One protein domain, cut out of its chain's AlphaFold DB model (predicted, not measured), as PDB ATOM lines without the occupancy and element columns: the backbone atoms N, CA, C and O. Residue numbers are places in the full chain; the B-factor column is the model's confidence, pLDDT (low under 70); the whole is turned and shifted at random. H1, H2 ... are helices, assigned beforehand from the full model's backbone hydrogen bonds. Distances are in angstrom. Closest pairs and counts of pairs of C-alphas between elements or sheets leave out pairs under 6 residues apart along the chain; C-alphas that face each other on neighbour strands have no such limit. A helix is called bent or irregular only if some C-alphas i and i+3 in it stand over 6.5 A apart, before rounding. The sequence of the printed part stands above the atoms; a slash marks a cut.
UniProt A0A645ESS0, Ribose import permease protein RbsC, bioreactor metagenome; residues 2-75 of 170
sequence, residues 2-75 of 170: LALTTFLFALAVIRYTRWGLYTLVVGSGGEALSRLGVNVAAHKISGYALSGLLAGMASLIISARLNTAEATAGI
ATOM      1  N   LEU A   2       9.023  48.905   9.748       53.50
ATOM      2  CA  LEU A   2       7.925  47.922   9.607       53.50
ATOM      3  C   LEU A   2       8.082  46.621  10.428       53.50
ATOM      4  O   LEU A   2       7.110  46.129  10.995       53.50
ATOM      5  N   ALA A   3       9.303  46.090  10.566       55.31
ATOM      6  CA  ALA A   3       9.558  44.904  11.397       55.31
ATOM      7  C   ALA A   3       9.197  45.128  12.878       55.31
ATOM      8  O   ALA A   3       8.751  44.209  13.559       55.31
ATOM      9  N   LEU A   4       9.352  46.363  13.361       55.41
ATOM     10  CA  LEU A   4       9.107  46.736  14.750       55.41
ATOM     11  C   LEU A   4       7.602  46.892  15.020       55.41
ATOM     12  O   LEU A   4       7.123  46.457  16.060       55.41
ATOM     13  N   THR A   5       6.843  47.409  14.046       54.59
ATOM     14  CA  THR A   5       5.373  47.476  14.098       54.59
ATOM     15  C   THR A   5       4.717  46.101  14.017       54.59
ATOM     16  O   THR A   5       3.818  45.828  14.806       54.59
ATOM     17  N   THR A   6       5.180  45.201  13.142       61.81
ATOM     18  CA  THR A   6       4.642  43.827  13.068       61.81
ATOM     19  C   THR A   6       4.940  43.054  14.345       61.81
ATOM     20  O   THR A   6       4.086  42.332  14.856       61.81
ATOM     21  N   PHE A   7       6.136  43.250  14.898       62.62
ATOM     22  CA  PHE A   7       6.521  42.669  16.172       62.62
ATOM     23  C   PHE A   7       5.640  43.188  17.321       62.62
ATOM     24  O   PHE A   7       5.107  42.378  18.073       62.62
ATOM     25  N   LEU A   8       5.392  44.501  17.407       55.44
ATOM     26  CA  LEU A   8       4.463  45.097  18.379       55.44
ATOM     27  C   LEU A   8       3.023  44.593  18.214       55.44
ATOM     28  O   LEU A   8       2.357  44.320  19.210       55.44
ATOM     29  N   PHE A   9       2.556  44.431  16.975       61.12
ATOM     30  CA  PHE A   9       1.215  43.936  16.675       61.12
ATOM     31  C   PHE A   9       1.047  42.468  17.088       61.12
ATOM     32  O   PHE A   9       0.093  42.128  17.786       61.12
ATOM     33  N   ALA A  10       2.011  41.603  16.757       59.75
ATOM     34  CA  ALA A  10       2.021  40.205  17.195       59.75
ATOM     35  C   ALA A  10       2.069  40.084  18.729       59.75
ATOM     36  O   ALA A  10       1.400  39.233  19.320       59.75
ATOM     37  N   LEU A  11       2.817  40.974  19.388       57.09
ATOM     38  CA  LEU A  11       2.893  41.044  20.843       57.09
ATOM     39  C   LEU A  11       1.563  41.471  21.465       57.09
ATOM     40  O   LEU A  11       1.114  40.839  22.420       57.09
ATOM     41  N   ALA A  12       0.913  42.496  20.916       52.41
ATOM     42  CA  ALA A  12      -0.381  42.979  21.384       52.41
ATOM     43  C   ALA A  12      -1.474  41.913  21.221       52.41
ATOM     44  O   ALA A  12      -2.191  41.622  22.179       52.41
ATOM     45  N   VAL A  13      -1.544  41.263  20.054       57.38
ATOM     46  CA  VAL A  13      -2.539  40.221  19.764       57.38
ATOM     47  C   VAL A  13      -2.413  39.057  20.743       57.38
ATOM     48  O   VAL A  13      -3.421  38.579  21.250       57.38
ATOM     49  N   ILE A  14      -1.209  38.605  21.089       53.41
ATOM     50  CA  ILE A  14      -1.093  37.408  21.933       53.41
ATOM     51  C   ILE A  14      -1.083  37.739  23.433       53.41
ATOM     52  O   ILE A  14      -1.583  36.951  24.233       53.41
ATOM     53  N   ARG A  15      -0.574  38.912  23.839       49.53
ATOM     54  CA  ARG A  15      -0.597  39.359  25.246       49.53
ATOM     55  C   ARG A  15      -2.021  39.664  25.727       49.53
ATOM     56  O   ARG A  15      -2.283  39.495  26.913       49.53
ATOM     57  N   TYR A  16      -2.923  40.073  24.829       49.31
ATOM     58  CA  TYR A  16      -4.308  40.415  25.175       49.31
ATOM     59  C   TYR A  16      -5.353  39.335  24.855       49.31
ATOM     60  O   TYR A  16      -6.462  39.412  25.384       49.31
ATOM     61  N   THR A  17      -5.046  38.307  24.053       56.16
ATOM     62  CA  THR A  17      -6.086  37.358  23.608       56.16
ATOM     63  C   THR A  17      -6.036  36.029  24.363       56.16
ATOM     64  O   THR A  17      -5.028  35.322  24.352       56.16
ATOM     65  N   ARG A  18      -7.179  35.623  24.944       58.19
ATOM     66  CA  ARG A  18      -7.383  34.307  25.594       58.19
ATOM     67  C   ARG A  18      -6.972  33.123  24.709       58.19
ATOM     68  O   ARG A  18      -6.546  32.094  25.224       58.19
ATOM     69  N   TRP A  19      -7.029  33.296  23.390       63.12
ATOM     70  CA  TRP A  19      -6.547  32.347  22.388       63.12
ATOM     71  C   TRP A  19      -5.112  31.857  22.612       63.12
ATOM     72  O   TRP A  19      -4.858  30.673  22.432       63.12
ATOM     73  N   GLY A  20      -4.183  32.718  23.041       65.06
ATOM     74  CA  GLY A  20      -2.786  32.314  23.244       65.06
ATOM     75  C   GLY A  20      -2.630  31.251  24.336       65.06
ATOM     76  O   GLY A  20      -1.836  30.319  24.197       65.06
ATOM     77  N   LEU A  21      -3.441  31.350  25.393       69.38
ATOM     78  CA  LEU A  21      -3.481  30.357  26.463       69.38
ATOM     79  C   LEU A  21      -4.117  29.051  25.978       69.38
ATOM     80  O   LEU A  21      -3.553  27.989  26.221       69.38
ATOM     81  N   TYR A  22      -5.233  29.118  25.245       70.00
ATOM     82  CA  TYR A  22      -5.847  27.924  24.653       70.00
ATOM     83  C   TYR A  22      -4.862  27.172  23.747       70.00
ATOM     84  O   TYR A  22      -4.753  25.953  23.857       70.00
ATOM     85  N   THR A  23      -4.070  27.880  22.939       75.75
ATOM     86  CA  THR A  23      -3.022  27.277  22.099       75.75
ATOM     87  C   THR A  23      -1.942  26.570  22.924       75.75
ATOM     88  O   THR A  23      -1.518  25.469  22.569       75.75
ATOM     89  N   LEU A  24      -1.519  27.154  24.053       76.56
ATOM     90  CA  LEU A  24      -0.575  26.511  24.973       76.56
ATOM     91  C   LEU A  24      -1.155  25.212  25.546       76.56
ATOM     92  O   LEU A  24      -0.494  24.179  25.483       76.56
ATOM     93  N   VAL A  25      -2.395  25.227  26.046       74.12
ATOM     94  CA  VAL A  25      -2.986  24.031  26.671       74.12
ATOM     95  C   VAL A  25      -3.255  22.928  25.637       74.12
ATOM     96  O   VAL A  25      -2.981  21.755  25.913       74.12
ATOM     97  N   VAL A  26      -3.673  23.292  24.416       82.00
ATOM     98  CA  VAL A  26      -3.802  22.360  23.279       82.00
ATOM     99  C   VAL A  26      -2.483  21.634  22.995       82.00
ATOM    100  O   VAL A  26      -2.501  20.438  22.710       82.00
ATOM    101  N   GLY A  27      -1.343  22.322  23.119       75.50
ATOM    102  CA  GLY A  27      -0.022  21.722  22.934       75.50
ATOM    103  C   GLY A  27       0.416  20.778  24.062       75.50
ATOM    104  O   GLY A  27       1.154  19.839  23.800       75.50
ATOM    105  N   SER A  28      -0.026  20.987  25.309       74.88
ATOM    106  CA  SER A  28       0.344  20.113  26.441       74.88
ATOM    107  C   SER A  28      -0.549  18.881  26.614       74.88
ATOM    108  O   SER A  28      -0.140  17.933  27.280       74.88
ATOM    109  N   GLY A  29      -1.762  18.892  26.054       73.56
ATOM    110  CA  GLY A  29      -2.737  17.819  26.253       73.56
ATOM    111  C   GLY A  29      -4.063  18.075  25.544       73.56
ATOM    112  O   GLY A  29      -5.092  18.236  26.196       73.56
ATOM    113  N   GLY A  30      -4.057  18.100  24.209       70.00
ATOM    114  CA  GLY A  30      -5.272  18.300  23.406       70.00
ATOM    115  C   GLY A  30      -6.402  17.305  23.717       70.00
ATOM    116  O   GLY A  30      -7.570  17.678  23.679       70.00
ATOM    117  N   GLU A  31      -6.074  16.073  24.112       66.56
ATOM    118  CA  GLU A  31      -7.063  15.072  24.540       66.56
ATOM    119  C   GLU A  31      -7.783  15.470  25.836       66.56
ATOM    120  O   GLU A  31      -8.982  15.230  25.970       66.56
ATOM    121  N   ALA A  32      -7.089  16.129  26.771       66.75
ATOM    122  CA  ALA A  32      -7.697  16.628  28.003       66.75
ATOM    123  C   ALA A  32      -8.683  17.774  27.716       66.75
ATOM    124  O   ALA A  32      -9.755  17.817  28.314       66.75
ATOM    125  N   LEU A  33      -8.378  18.651  26.748       70.44
ATOM    126  CA  LEU A  33      -9.323  19.680  26.287       70.44
ATOM    127  C   LEU A  33     -10.531  19.090  25.560       70.44
ATOM    128  O   LEU A  33     -11.649  19.567  25.748       70.44
ATOM    129  N   SER A  34     -10.313  18.061  24.741       73.00
ATOM    130  CA  SER A  34     -11.401  17.403  24.016       73.00
ATOM    131  C   SER A  34     -12.392  16.736  24.975       73.00
ATOM    132  O   SER A  34     -13.591  16.741  24.710       73.00
ATOM    133  N   ARG A  35     -11.914  16.217  26.116       74.88
ATOM    134  CA  ARG A  35     -12.759  15.673  27.197       74.88
ATOM    135  C   ARG A  35     -13.565  16.747  27.940       74.88
ATOM    136  O   ARG A  35     -14.565  16.417  28.562       74.88
ATOM    137  N   LEU A  36     -13.163  18.014  27.846       74.31
ATOM    138  CA  LEU A  36     -13.863  19.175  28.411       74.31
ATOM    139  C   LEU A  36     -14.848  19.825  27.417       74.31
ATOM    140  O   LEU A  36     -15.353  20.913  27.680       74.31
ATOM    141  N   GLY A  37     -15.110  19.192  26.265       73.12
ATOM    142  CA  GLY A  37     -16.072  19.685  25.270       73.12
ATOM    143  C   GLY A  37     -15.567  20.846  24.402       73.12
ATOM    144  O   GLY A  37     -16.340  21.424  23.641       73.12
ATOM    145  N   VAL A  38     -14.278  21.197  24.476       77.69
ATOM    146  CA  VAL A  38     -13.695  22.253  23.635       77.69
ATOM    147  C   VAL A  38     -13.251  21.670  22.297       77.69
ATOM    148  O   VAL A  38     -12.463  20.725  22.246       77.69
ATOM    149  N   ASN A  39     -13.700  22.273  21.193       79.50
ATOM    150  CA  ASN A  39     -13.270  21.873  19.855       79.50
ATOM    151  C   ASN A  39     -11.817  22.319  19.589       79.50
ATOM    152  O   ASN A  39     -11.538  23.454  19.183       79.50
ATOM    153  N   VAL A  40     -10.887  21.392  19.823       80.81
ATOM    154  CA  VAL A  40      -9.447  21.565  19.581       80.81
ATOM    155  C   VAL A  40      -9.136  21.721  18.090       80.81
ATOM    156  O   VAL A  40      -8.229  22.472  17.732       80.81
ATOM    157  N   ALA A  41      -9.884  21.046  17.213       82.12
ATOM    158  CA  ALA A  41      -9.662  21.116  15.770       82.12
ATOM    159  C   ALA A  41      -9.947  22.524  15.229       82.12
ATOM    160  O   ALA A  41      -9.123  23.069  14.497       82.12
ATOM    161  N   ALA A  42     -11.041  23.153  15.672       81.62
ATOM    162  CA  ALA A  42     -11.375  24.527  15.296       81.62
ATOM    163  C   ALA A  42     -10.276  25.527  15.704       81.62
ATOM    164  O   ALA A  42      -9.886  26.363  14.895       81.62
ATOM    165  N   HIS A  43      -9.712  25.385  16.911       82.81
ATOM    166  CA  HIS A  43      -8.606  26.233  17.383       82.81
ATOM    167  C   HIS A  43      -7.298  26.012  16.606       82.81
ATOM    168  O   HIS A  43      -6.524  26.947  16.404       82.81
ATOM    169  N   LYS A  44      -7.028  24.781  16.154       82.56
ATOM    170  CA  LYS A  44      -5.867  24.500  15.297       82.56
ATOM    171  C   LYS A  44      -6.033  25.142  13.923       82.56
ATOM    172  O   LYS A  44      -5.120  25.822  13.465       82.56
ATOM    173  N   ILE A  45      -7.199  24.968  13.295       86.81
ATOM    174  CA  ILE A  45      -7.513  25.552  11.981       86.81
ATOM    175  C   ILE A  45      -7.377  27.070  12.030       86.81
ATOM    176  O   ILE A  45      -6.746  27.671  11.168       86.81
ATOM    177  N   SER A  46      -7.923  27.686  13.071       83.12
ATOM    178  CA  SER A  46      -7.916  29.130  13.233       83.12
ATOM    179  C   SER A  46      -6.496  29.683  13.473       83.12
ATOM    180  O   SER A  46      -6.158  30.753  12.967       83.12
ATOM    181  N   GLY A  47      -5.626  28.920  14.149       82.94
ATOM    182  CA  GLY A  47      -4.195  29.218  14.273       82.94
ATOM    183  C   GLY A  47      -3.432  29.129  12.946       82.94
ATOM    184  O   GLY A  47      -2.679  30.045  12.609       82.94
ATOM    185  N   TYR A  48      -3.660  28.073  12.158       84.69
ATOM    186  CA  TYR A  48      -3.060  27.939  10.823       84.69
ATOM    187  C   TYR A  48      -3.560  29.013   9.850       84.69
ATOM    188  O   TYR A  48      -2.762  29.572   9.104       84.69
ATOM    189  N   ALA A  49      -4.849  29.358   9.897       88.38
ATOM    190  CA  ALA A  49      -5.429  30.424   9.083       88.38
ATOM    191  C   ALA A  49      -4.775  31.783   9.381       88.38
ATOM    192  O   ALA A  49      -4.403  32.507   8.458       88.38
ATOM    193  N   LEU A  50      -4.563  32.102  10.663       82.50
ATOM    194  CA  LEU A  50      -3.865  33.324  11.064       82.50
ATOM    195  C   LEU A  50      -2.408  33.329  10.576       82.50
ATOM    196  O   LEU A  50      -1.946  34.337  10.047       82.50
ATOM    197  N   SER A  51      -1.699  32.200  10.704       83.44
ATOM    198  CA  SER A  51      -0.328  32.055  10.196       83.44
ATOM    199  C   SER A  51      -0.251  32.246   8.679       83.44
ATOM    200  O   SER A  51       0.657  32.919   8.200       83.44
ATOM    201  N   GLY A  52      -1.206  31.694   7.925       85.00
ATOM    202  CA  GLY A  52      -1.290  31.866   6.474       85.00
ATOM    203  C   GLY A  52      -1.561  33.316   6.070       85.00
ATOM    204  O   GLY A  52      -0.906  33.834   5.169       85.00
ATOM    205  N   LEU A  53      -2.456  34.007   6.785       86.50
ATOM    206  CA  LEU A  53      -2.730  35.430   6.566       86.50
ATOM    207  C   LEU A  53      -1.474  36.282   6.807       86.50
ATOM    208  O   LEU A  53      -1.116  37.113   5.973       86.50
ATOM    209  N   LEU A  54      -0.768  36.036   7.914       80.38
ATOM    210  CA  LEU A  54       0.487  36.717   8.251       80.38
ATOM    211  C   LEU A  54       1.587  36.444   7.217       80.38
ATOM    212  O   LEU A  54       2.291  37.373   6.820       80.38
ATOM    213  N   ALA A  55       1.723  35.197   6.762       83.62
ATOM    214  CA  ALA A  55       2.688  34.813   5.734       83.62
ATOM    215  C   ALA A  55       2.381  35.489   4.387       83.62
ATOM    216  O   ALA A  55       3.289  36.018   3.748       83.62
ATOM    217  N   GLY A  56       1.104  35.560   3.998       84.44
ATOM    218  CA  GLY A  56       0.665  36.292   2.808       84.44
ATOM    219  C   GLY A  56       1.022  37.778   2.880       84.44
ATOM    220  O   GLY A  56       1.633  38.316   1.957       84.44
ATOM    221  N   MET A  57       0.737  38.434   4.011       82.44
ATOM    222  CA  MET A  57       1.123  39.834   4.230       82.44
ATOM    223  C   MET A  57       2.645  40.032   4.208       82.44
ATOM    224  O   MET A  57       3.132  40.992   3.610       82.44
ATOM    225  N   ALA A  58       3.408  39.128   4.824       80.31
ATOM    226  CA  ALA A  58       4.868  39.179   4.815       80.31
ATOM    227  C   ALA A  58       5.439  39.029   3.395       80.31
ATOM    228  O   ALA A  58       6.352  39.767   3.024       80.31
ATOM    229  N   SER A  59       4.868  38.138   2.580       80.94
ATOM    230  CA  SER A  59       5.291  37.932   1.193       80.94
ATOM    231  C   SER A  59       5.037  39.158   0.319       80.94
ATOM    232  O   SER A  59       5.899  39.511  -0.482       80.94
ATOM    233  N   LEU A  60       3.904  39.852   0.492       83.06
ATOM    234  CA  LEU A  60       3.625  41.100  -0.234       83.06
ATOM    235  C   LEU A  60       4.696  42.166   0.039       83.06
ATOM    236  O   LEU A  60       5.143  42.856  -0.875       83.06
ATOM    237  N   ILE A  61       5.154  42.262   1.289       78.44
ATOM    238  CA  ILE A  61       6.210  43.198   1.691       78.44
ATOM    239  C   ILE A  61       7.550  42.813   1.059       78.44
ATOM    240  O   ILE A  61       8.291  43.682   0.604       78.44
ATOM    241  N   ILE A  62       7.878  41.521   1.038       76.31
ATOM    242  CA  ILE A  62       9.122  41.021   0.445       76.31
ATOM    243  C   ILE A  62       9.140  41.299  -1.062       76.31
ATOM    244  O   ILE A  62      10.101  41.904  -1.538       76.31
ATOM    245  N   SER A  63       8.058  40.995  -1.786       80.31
ATOM    246  CA  SER A  63       7.936  41.323  -3.216       80.31
ATOM    247  C   SER A  63       8.058  42.823  -3.486       80.31
ATOM    248  O   SER A  63       8.763  43.223  -4.410       80.31
ATOM    249  N   ALA A  64       7.448  43.672  -2.650       80.88
ATOM    250  CA  ALA A  64       7.570  45.126  -2.777       80.88
ATOM    251  C   ALA A  64       9.006  45.632  -2.542       80.88
ATOM    252  O   ALA A  64       9.402  46.649  -3.104       80.88
ATOM    253  N   ARG A  65       9.804  44.934  -1.722       73.56
ATOM    254  CA  ARG A  65      11.215  45.282  -1.487       73.56
ATOM    255  C   ARG A  65      12.133  44.846  -2.620       73.56
ATOM    256  O   ARG A  65      13.084  45.560  -2.918       73.56
ATOM    257  N   LEU A  66      11.887  43.672  -3.195       72.19
ATOM    258  CA  LEU A  66      12.729  43.106  -4.247       72.19
ATOM    259  C   LEU A  66      12.407  43.691  -5.629       72.19
ATOM    260  O   LEU A  66      13.224  43.548  -6.530       72.19
ATOM    261  N   ASN A  67      11.250  44.351  -5.816       74.31
ATOM    262  CA  ASN A  67      10.731  44.794  -7.128       74.31
ATOM    263  C   ASN A  67      10.670  43.669  -8.187       74.31
ATOM    264  O   ASN A  67      10.429  43.923  -9.364       74.31
ATOM    265  N   THR A  68      10.863  42.420  -7.768       71.56
ATOM    266  CA  THR A  68      10.816  41.211  -8.578       71.56
ATOM    267  C   THR A  68      10.282  40.072  -7.717       71.56
ATOM    268  O   THR A  68      10.534  40.011  -6.510       71.56
ATOM    269  N   ALA A  69       9.503  39.183  -8.326       64.44
ATOM    270  CA  ALA A  69       8.995  37.987  -7.669       64.44
ATOM    271  C   ALA A  69      10.045  36.875  -7.783       64.44
ATOM    272  O   ALA A  69       9.953  35.995  -8.635       64.44
ATOM    273  N   GLU A  70      11.075  36.940  -6.941       69.25
ATOM    274  CA  GLU A  70      12.099  35.900  -6.885       69.25
ATOM    275  C   GLU A  70      11.635  34.753  -5.978       69.25
ATOM    276  O   GLU A  70      11.427  34.938  -4.778       69.25
ATOM    277  N   ALA A  71      11.474  33.550  -6.537       72.00
ATOM    278  CA  ALA A  71      11.025  32.376  -5.779       72.00
ATOM    279  C   ALA A  71      12.019  31.964  -4.671       72.00
ATOM    280  O   ALA A  71      11.638  31.396  -3.648       72.00
ATOM    281  N   THR A  72      13.295  32.294  -4.856       77.25
ATOM    282  CA  THR A  72      14.403  32.033  -3.928       77.25
ATOM    283  C   THR A  72      14.374  32.921  -2.687       77.25
ATOM    284  O   THR A  72      14.912  32.525  -1.657       77.25
ATOM    285  N   ALA A  73      13.691  34.071  -2.721       70.38
ATOM    286  CA  ALA A  73      13.613  34.983  -1.578       70.38
ATOM    287  C   ALA A  73      12.923  34.361  -0.347       70.38
ATOM    288  O   ALA A  73      13.117  34.832   0.772       70.38
ATOM    289  N   GLY A  74      12.126  33.304  -0.561       71.69
ATOM    290  CA  GLY A  74      11.456  32.490   0.459       71.69
ATOM    291  C   GLY A  74      12.376  31.531   1.227       71.69
ATOM    292  O   GLY A  74      12.080  31.147   2.362       71.69
ATOM    293  N   ILE A  75      13.474  31.118   0.596       82.31
ATOM    294  CA  ILE A  75      14.285  29.979   1.027       82.31
ATOM    295  C   ILE A  75      15.047  30.336   2.312       82.31
ATOM    296  O   ILE A  75      15.511  31.459   2.504       82.31
TER     297      ILE A  75
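Overview. This is residues 2 to 75 of the 170 residues of the protein "Ribose import permease protein RbsC" of bioreactor metagenome (UniProt A0A645ESS0). A long, open U of helices: the longest helix, H3, makes one leg and the long axis, the shorter H1 runs back beside it across a gap, and the kinked H2 joins the two at one end. At the other end of H3 the chain folds back into the tiny H4. The printed part has 74 residues, with four named helices in the order H1, H2, H3, H4, no named strand, and the class all helix. It is loose, with a radius of gyration of the C-alphas of 16.3 A, and its outline is a rod of 51 by 25 by 16 A.

Arrangement. H1, residues 2 to 16, is close to but not clearly touching H2, residues 19 to 35; their closest C-alphas, of Ile 14 and Gly 20, are 5.5 A apart, at a steep tilt of 46 degrees, the same way. H2 has a kink of 111 degrees near residue 29. H2 and H3, residues 40 to 66, form a helical hairpin: they touch, H3 with residues 40 to 44 alone, the closest C-alphas being those of Ser 34 and Val 40 at 6.4 A. They run opposite ways at a shallow tilt of 33 degrees, only just short of steep. H1 and H3 are near each other, with 5 pairs of C-alphas within 10 A. H4, residues 71 to 74, is close to but not clearly touching H3, with the closest C-alphas, of Ile 62 and Ala 73, 7.8 A apart. H4 is apart from H1 and H2. Every O i to N i+4 pair is within hydrogen-bond range in H1 and H3, and 11 of 13 in H2; H4 is too short for such a pair.

Along the chain. H1 begins at C-alpha 2 (7.925, 47.922, 9.607) and is 21.2 A long. H2, 18.4 A, is irregular: C-alphas 28 and 31 are 9.2 A apart. H3, 39.0 A, runs from C-alpha 40 (-9.447, 21.565, 19.581) to C-alpha 66 (12.729, 43.106, -4.247). H4, 6.3 A from C-alpha 71 to C-alpha 74, is neither bent nor irregular, but only just.

Size, cuts and confidence. The two C-alphas farthest apart, of Arg 35 and Asn 67, are 50.8 A apart. The printed part has no cut, and its three links are tight. Residues 11 to 18, of which 11 to 16 belong to H1, and residues 48 to 53 of H3 stand free. The mean pLDDT of the printed part is 72.2, with residues 2 to 21, 31 to 32 and 69 to 70 under 70.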